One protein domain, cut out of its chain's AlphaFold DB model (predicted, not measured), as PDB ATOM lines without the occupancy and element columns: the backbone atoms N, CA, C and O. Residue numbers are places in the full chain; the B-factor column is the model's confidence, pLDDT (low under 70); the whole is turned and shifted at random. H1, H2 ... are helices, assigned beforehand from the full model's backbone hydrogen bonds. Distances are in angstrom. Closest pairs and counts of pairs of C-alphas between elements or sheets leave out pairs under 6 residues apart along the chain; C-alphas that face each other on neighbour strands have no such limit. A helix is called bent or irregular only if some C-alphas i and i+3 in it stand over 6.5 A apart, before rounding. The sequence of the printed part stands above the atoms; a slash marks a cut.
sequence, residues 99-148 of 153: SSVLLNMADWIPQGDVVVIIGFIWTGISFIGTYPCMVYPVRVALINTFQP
ATOM      1  N   SER A  99      14.902 -28.220  -5.225       72.00
ATOM      2  CA  SER A  99      15.906 -29.283  -5.410       72.00
ATOM      3  C   SER A  99      16.656 -29.199  -6.746       72.00
ATOM      4  O   SER A  99      17.778 -29.687  -6.861       72.00
ATOM      5  N   SER A 100      16.052 -28.582  -7.768       74.12
ATOM      6  CA  SER A 100      16.689 -28.342  -9.062       74.12
ATOM      7  C   SER A 100      17.097 -26.881  -9.212       74.12
ATOM      8  O   SER A 100      16.260 -25.980  -9.253       74.12
ATOM      9  N   VAL A 101      18.400 -26.663  -9.389       72.56
ATOM     10  CA  VAL A 101      19.027 -25.379  -9.747       72.56
ATOM     11  C   VAL A 101      18.309 -24.699 -10.921       72.56
ATOM     12  O   VAL A 101      18.065 -23.498 -10.880       72.56
ATOM     13  N   LEU A 102      17.925 -25.472 -11.940       75.50
ATOM     14  CA  LEU A 102      17.261 -24.957 -13.139       75.50
ATOM     15  C   LEU A 102      15.852 -24.441 -12.817       75.50
ATOM     16  O   LEU A 102      15.465 -23.386 -13.302       75.50
ATOM     17  N   LEU A 103      15.098 -25.140 -11.964       79.94
ATOM     18  CA  LEU A 103      13.740 -24.721 -11.600       79.94
ATOM     19  C   LEU A 103      13.743 -23.398 -10.829       79.94
ATOM     20  O   LEU A 103      12.907 -22.546 -11.098       79.94
ATOM     21  N   ASN A 104      14.732 -23.189  -9.955       79.19
ATOM     22  CA  ASN A 104      14.901 -21.920  -9.238       79.19
ATOM     23  C   ASN A 104      15.171 -20.724 -10.168       79.19
ATOM     24  O   ASN A 104      14.910 -19.584  -9.799       79.19
ATOM     25  N   MET A 105      15.718 -20.968 -11.361       80.19
ATOM     26  CA  MET A 105      16.075 -19.934 -12.340       80.19
ATOM     27  C   MET A 105      15.107 -19.864 -13.528       80.19
ATOM     28  O   MET A 105      15.288 -19.029 -14.414       80.19
ATOM     29  N   ALA A 106      14.094 -20.733 -13.575       77.75
ATOM     30  CA  ALA A 106      13.196 -20.849 -14.719       77.75
ATOM     31  C   ALA A 106      12.419 -19.550 -14.974       77.75
ATOM     32  O   ALA A 106      12.255 -19.155 -16.128       77.75
ATOM     33  N   ASP A 107      12.035 -18.838 -13.913       81.62
ATOM     34  CA  ASP A 107      11.300 -17.572 -14.001       81.62
ATOM     35  C   ASP A 107      12.143 -16.417 -14.563       81.62
ATOM     36  O   ASP A 107      11.592 -15.422 -15.033       81.62
ATOM     37  N   TRP A 108      13.475 -16.539 -14.570       81.56
ATOM     38  CA  TRP A 108      14.385 -15.520 -15.111       81.56
ATOM     39  C   TRP A 108      14.566 -15.634 -16.632       81.56
ATOM     40  O   TRP A 108      14.973 -14.671 -17.284       81.56
ATOM     41  N   ILE A 109      14.202 -16.778 -17.220       79.56
ATOM     42  CA  ILE A 109      14.214 -16.995 -18.674       79.56
ATOM     43  C   ILE A 109      13.201 -16.085 -19.393       79.56
ATOM     44  O   ILE A 109      13.620 -15.348 -20.288       79.56
ATOM     45  N   PRO A 110      11.897 -16.069 -19.040       80.56
ATOM     46  CA  PRO A 110      10.928 -15.184 -19.691       80.56
ATOM     47  C   PRO A 110      11.181 -13.698 -19.392       80.56
ATOM     48  O   PRO A 110      10.714 -12.847 -20.142       80.56
ATOM     49  N   GLN A 111      11.949 -13.379 -18.343       83.69
ATOM     50  CA  GLN A 111      12.388 -12.013 -18.027       83.69
ATOM     51  C   GLN A 111      13.533 -11.521 -18.931       83.69
ATOM     52  O   GLN A 111      13.880 -10.342 -18.889       83.69
ATOM     53  N   GLY A 112      14.099 -12.396 -19.769       80.56
ATOM     54  CA  GLY A 112      15.128 -12.034 -20.741       80.56
ATOM     55  C   GLY A 112      16.542 -11.950 -20.166       80.56
ATOM     56  O   GLY A 112      17.392 -11.291 -20.768       80.56
ATOM     57  N   ASP A 113      16.827 -12.603 -19.031       83.00
ATOM     58  CA  ASP A 113      18.195 -12.659 -18.506       83.00
ATOM     59  C   ASP A 113      19.079 -13.544 -19.401       83.00
ATOM     60  O   ASP A 113      19.040 -14.779 -19.378       83.00
ATOM     61  N   VAL A 114      19.902 -12.881 -20.212       83.00
ATOM     62  CA  VAL A 114      20.784 -13.512 -21.198       83.00
ATOM     63  C   VAL A 114      21.784 -14.470 -20.540       83.00
ATOM     64  O   VAL A 114      22.131 -15.492 -21.134       83.00
ATOM     65  N   VAL A 115      22.233 -14.190 -19.313       81.00
ATOM     66  CA  VAL A 115      23.230 -15.017 -18.615       81.00
ATOM     67  C   VAL A 115      22.622 -16.362 -18.230       81.00
ATOM     68  O   VAL A 115      23.236 -17.409 -18.448       81.00
ATOM     69  N   VAL A 116      21.391 -16.342 -17.719       83.12
ATOM     70  CA  VAL A 116      20.643 -17.555 -17.363       83.12
ATOM     71  C   VAL A 116      20.375 -18.393 -18.609       83.12
ATOM     72  O   VAL A 116      20.627 -19.596 -18.606       83.12
ATOM     73  N   ILE A 117      19.948 -17.757 -19.703       82.19
ATOM     74  CA  ILE A 117      19.669 -18.437 -20.975       82.19
ATOM     75  C   ILE A 117      20.921 -19.149 -21.507       82.19
ATOM     76  O   ILE A 117      20.856 -20.324 -21.874       82.19
ATOM     77  N   ILE A 118      22.076 -18.474 -21.504       86.25
ATOM     78  CA  ILE A 118      23.351 -19.085 -21.910       86.25
ATOM     79  C   ILE A 118      23.694 -20.274 -21.005       86.25
ATOM     80  O   ILE A 118      24.100 -21.323 -21.510       86.25
ATOM     81  N   GLY A 119      23.500 -20.134 -19.690       83.75
ATOM     82  CA  GLY A 119      23.701 -21.215 -18.724       83.75
ATOM     83  C   GLY A 119      22.851 -22.445 -19.044       83.75
ATOM     84  O   GLY A 119      23.384 -23.550 -19.137       83.75
ATOM     85  N   PHE A 120      21.559 -22.252 -19.316       84.69
ATOM     86  CA  PHE A 120      20.635 -23.324 -19.701       84.69
ATOM     87  C   PHE A 120      21.061 -24.045 -20.986       84.69
ATOM     88  O   PHE A 120      21.052 -25.278 -21.035       84.69
ATOM     89  N   ILE A 121      21.483 -23.298 -22.011       87.06
ATOM     90  CA  ILE A 121      21.975 -23.879 -23.269       87.06
ATOM     91  C   ILE A 121      23.229 -24.725 -23.011       87.06
ATOM     92  O   ILE A 121      23.318 -25.866 -23.472       87.06
ATOM     93  N   TRP A 122      24.179 -24.206 -22.231       86.94
ATOM     94  CA  TRP A 122      25.402 -24.926 -21.866       86.94
ATOM     95  C   TRP A 122      25.133 -26.191 -21.051       86.94
ATOM     96  O   TRP A 122      25.789 -27.217 -21.262       86.94
ATOM     97  N   THR A 123      24.155 -26.148 -20.147       84.94
ATOM     98  CA  THR A 123      23.692 -27.331 -19.419       84.94
ATOM     99  C   THR A 123      23.140 -28.382 -20.384       84.94
ATOM    100  O   THR A 123      23.516 -29.550 -20.281       84.94
ATOM    101  N   GLY A 124      22.338 -27.980 -21.373       84.31
ATOM    102  CA  GLY A 124      21.836 -28.878 -22.418       84.31
ATOM    103  C   GLY A 124      22.959 -29.545 -23.222       84.31
ATOM    104  O   GLY A 124      22.990 -30.770 -23.348       84.31
ATOM    105  N   ILE A 125      23.935 -28.761 -23.692       89.12
ATOM    106  CA  ILE A 125      25.111 -29.276 -24.417       89.12
ATOM    107  C   ILE A 125      25.895 -30.270 -23.547       89.12
ATOM    108  O   ILE A 125      26.300 -31.333 -24.022       89.12
ATOM    109  N   SER A 126      26.067 -29.959 -22.260       84.31
ATOM    110  CA  SER A 126      26.776 -30.826 -21.314       84.31
ATOM    111  C   SER A 126      26.071 -32.172 -21.127       84.31
ATOM    112  O   SER A 126      26.741 -33.206 -21.096       84.31
ATOM    113  N   PHE A 127      24.735 -32.192 -21.059       84.06
ATOM    114  CA  PHE A 127      23.967 -33.439 -20.990       84.06
ATOM    115  C   PHE A 127      24.124 -34.281 -22.257       84.06
ATOM    116  O   PHE A 127      24.391 -35.480 -22.161       84.06
ATOM    117  N   ILE A 128      24.036 -33.650 -23.430       88.62
ATOM    118  CA  ILE A 128      24.208 -34.334 -24.720       88.62
ATOM    119  C   ILE A 128      25.607 -34.954 -24.817       88.62
ATOM    120  O   ILE A 128      25.732 -36.105 -25.224       88.62
ATOM    121  N   GLY A 129      26.649 -34.225 -24.407       83.50
ATOM    122  CA  GLY A 129      28.026 -34.724 -24.420       83.50
ATOM    123  C   GLY A 129      28.299 -35.815 -23.382       83.50
ATOM    124  O   GLY A 129      29.077 -36.729 -23.640       83.50
ATOM    125  N   THR A 130      27.637 -35.768 -22.223       81.69
ATOM    126  CA  THR A 130      27.835 -36.762 -21.153       81.69
ATOM    127  C   THR A 130      27.184 -38.106 -21.487       81.69
ATOM    128  O   THR A 130      27.705 -39.154 -21.104       81.69
ATOM    129  N   TYR A 131      26.076 -38.098 -22.234       81.56
ATOM    130  CA  TYR A 131      25.346 -39.307 -22.620       81.56
ATOM    131  C   TYR A 131      26.221 -40.380 -23.306       81.56
ATOM    132  O   TYR A 131      26.291 -41.495 -22.781       81.56
ATOM    133  N   PRO A 132      26.948 -40.103 -24.411       81.94
ATOM    134  CA  PRO A 132      27.808 -41.104 -25.044       81.94
ATOM    135  C   PRO A 132      28.948 -41.553 -24.123       81.94
ATOM    136  O   PRO A 132      29.270 -42.740 -24.098       81.94
ATOM    137  N   CYS A 133      29.511 -40.642 -23.320       76.38
ATOM    138  CA  CYS A 133      30.578 -40.958 -22.371       76.38
ATOM    139  C   CYS A 133      30.134 -41.905 -21.248       76.38
ATOM    140  O   CYS A 133      30.978 -42.596 -20.688       76.38
ATOM    141  N   MET A 134      28.841 -41.961 -20.915       77.19
ATOM    142  CA  MET A 134      28.306 -42.933 -19.953       77.19
ATOM    143  C   MET A 134      27.828 -44.223 -20.617       77.19
ATOM    144  O   MET A 134      28.072 -45.312 -20.103       77.19
ATOM    145  N   VAL A 135      27.159 -44.131 -21.767       81.12
ATOM    146  CA  VAL A 135      26.574 -45.307 -22.432       81.12
ATOM    147  C   VAL A 135      27.650 -46.203 -23.044       81.12
ATOM    148  O   VAL A 135      27.531 -47.429 -22.985       81.12
ATOM    149  N   TYR A 136      28.708 -45.623 -23.617       79.31
ATOM    150  CA  TYR A 136      29.745 -46.392 -24.303       79.31
ATOM    151  C   TYR A 136      30.520 -47.334 -23.358       79.31
ATOM    152  O   TYR A 136      30.530 -48.538 -23.633       79.31
ATOM    153  N   PRO A 137      31.071 -46.878 -22.213       75.56
ATOM    154  CA  PRO A 137      31.796 -47.758 -21.293       75.56
ATOM    155  C   PRO A 137      30.897 -48.826 -20.666       75.56
ATOM    156  O   PRO A 137      31.294 -49.984 -20.556       75.56
ATOM    157  N   VAL A 138      29.652 -48.475 -20.320       78.38
ATOM    158  CA  VAL A 138      28.668 -49.429 -19.775       78.38
ATOM    159  C   VAL A 138      28.364 -50.536 -20.783       78.38
ATOM    160  O   VAL A 138      28.336 -51.716 -20.427       78.38
ATOM    161  N   ARG A 139      28.187 -50.180 -22.060       79.19
ATOM    162  CA  ARG A 139      27.971 -51.156 -23.133       79.19
ATOM    163  C   ARG A 139      29.171 -52.090 -23.296       79.19
ATOM    164  O   ARG A 139      28.974 -53.298 -23.407       79.19
ATOM    165  N   VAL A 140      30.391 -51.554 -23.303       75.88
ATOM    166  CA  VAL A 140      31.620 -52.358 -23.424       75.88
ATOM    167  C   VAL A 140      31.780 -53.298 -22.224       75.88
ATOM    168  O   VAL A 140      32.047 -54.487 -22.412       75.88
ATOM    169  N   ALA A 141      31.530 -52.814 -21.006       74.38
ATOM    170  CA  ALA A 141      31.578 -53.623 -19.791       74.38
ATOM    171  C   ALA A 141      30.564 -54.782 -19.814       74.38
ATOM    172  O   ALA A 141      30.913 -55.915 -19.476       74.38
ATOM    173  N   LEU A 142      29.330 -54.528 -20.265       78.56
ATOM    174  CA  LEU A 142      28.301 -55.564 -20.408       78.56
ATOM    175  C   LEU A 142      28.705 -56.619 -21.442       78.56
ATOM    176  O   LEU A 142      28.649 -57.812 -21.151       78.56
ATOM    177  N   ILE A 143      29.160 -56.199 -22.627       81.31
ATOM    178  CA  ILE A 143      29.592 -57.124 -23.686       81.31
ATOM    179  C   ILE A 143      30.750 -58.001 -23.200       81.31
ATOM    180  O   ILE A 143      30.692 -59.216 -23.360       81.31
ATOM    181  N   ASN A 144      31.759 -57.415 -22.553       75.50
ATOM    182  CA  ASN A 144      32.893 -58.165 -22.006       75.50
ATOM    183  C   ASN A 144      32.482 -59.142 -20.891       75.50
ATOM    184  O   ASN A 144      33.151 -60.150 -20.691       75.50
ATOM    185  N   THR A 145      31.388 -58.867 -20.177       77.75
ATOM    186  CA  THR A 145      30.858 -59.767 -19.141       77.75
ATOM    187  C   THR A 145      30.124 -60.962 -19.754       77.75
ATOM    188  O   THR A 145      30.307 -62.092 -19.305       77.75
ATOM    189  N   PHE A 146      29.310 -60.738 -20.791       79.75
ATOM    190  CA  PHE A 146      28.534 -61.798 -21.452       79.75
ATOM    191  C   PHE A 146      29.339 -62.610 -22.474       79.75
ATOM    192  O   PHE A 146      29.022 -63.769 -22.732       79.75
ATOM    193  N   GLN A 147      30.375 -62.016 -23.062       77.00
ATOM    194  CA  GLN A 147      31.304 -62.660 -23.985       77.00
ATOM    195  C   GLN A 147      32.735 -62.349 -23.539       77.00
ATOM    196  O   GLN A 147      33.401 -61.515 -24.159       77.00
ATOM    197  N   PRO A 148      33.220 -62.986 -22.456       67.62
ATOM    198  CA  PRO A 148      34.579 -62.766 -21.994       67.62
ATOM    199  C   PRO A 148      35.542 -63.163 -23.112       67.62
ATOM    200  O   PRO A 148      35.711 -64.344 -23.425       67.62
TER     201      PRO A 148
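What this domain is: This is residues 99 to 148 of the 153 residues of the protein "Amino acid transporter, putative" of Perkinsus marinus (strain ATCC 50983 / TXsc) (UniProt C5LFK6). One long, nearly straight helix, H2, makes the length of a rod, and the short helix H1 folds back beside its first turns to make a lopsided helical hairpin. Residues 124 to 148, of which 124 to 146 belong to H2, stick out as a free arm beyond the hairpin. The printed part has 50 residues with two named helices, H1 then H2 along the chain, and no named strand; its class is all helix. It is extended, with a radius of gyration of the C-alphas of 17.5 A and spans of 55 by 20 by 10 A.

Where its parts are: H2 runs from Val 114 to Phe 146, 33 residues and 48.9 A from first to last C-alpha. Its C-alpha 114 is at (20.784, -13.512, -21.198) and its C-alpha 146 at (28.534, -61.798, -21.452). H2 is neither bent nor irregular, but only just: C-alphas 129 and 132 are 6.4 A apart. H1 holds residues 101 to 108 and begins with C-alpha 101 at (19.027, -25.379, -9.747). H1 is irregular, with C-alphas 104 and 107 lying 7.4 A apart.

How they stand to each other: H2 only just touches H1, with 3 pairs of C-alphas within 8 A, and does so with residues 116 to 120 alone. The closest C-alphas of the two are those of Val 116 and Trp 108, 7.0 A apart. They run opposite ways at a shallow tilt of 29 degrees, a helical hairpin. Of the O i to N i+4 pairs, 25 of 29 in H2 and 2 of 4 in H1 are within hydrogen-bond range; of the O i to N i+3 pairs in H1, 4 of 5 are.

The domain as a whole: The two C-alphas farthest apart are those of Gln 111 and Pro 148, 55.5 A. The printed part has no cut, and the link from H1 to H2, five residues, is tight. The mean pLDDT of the printed part is 80.4, and residue 148 alone is under 70.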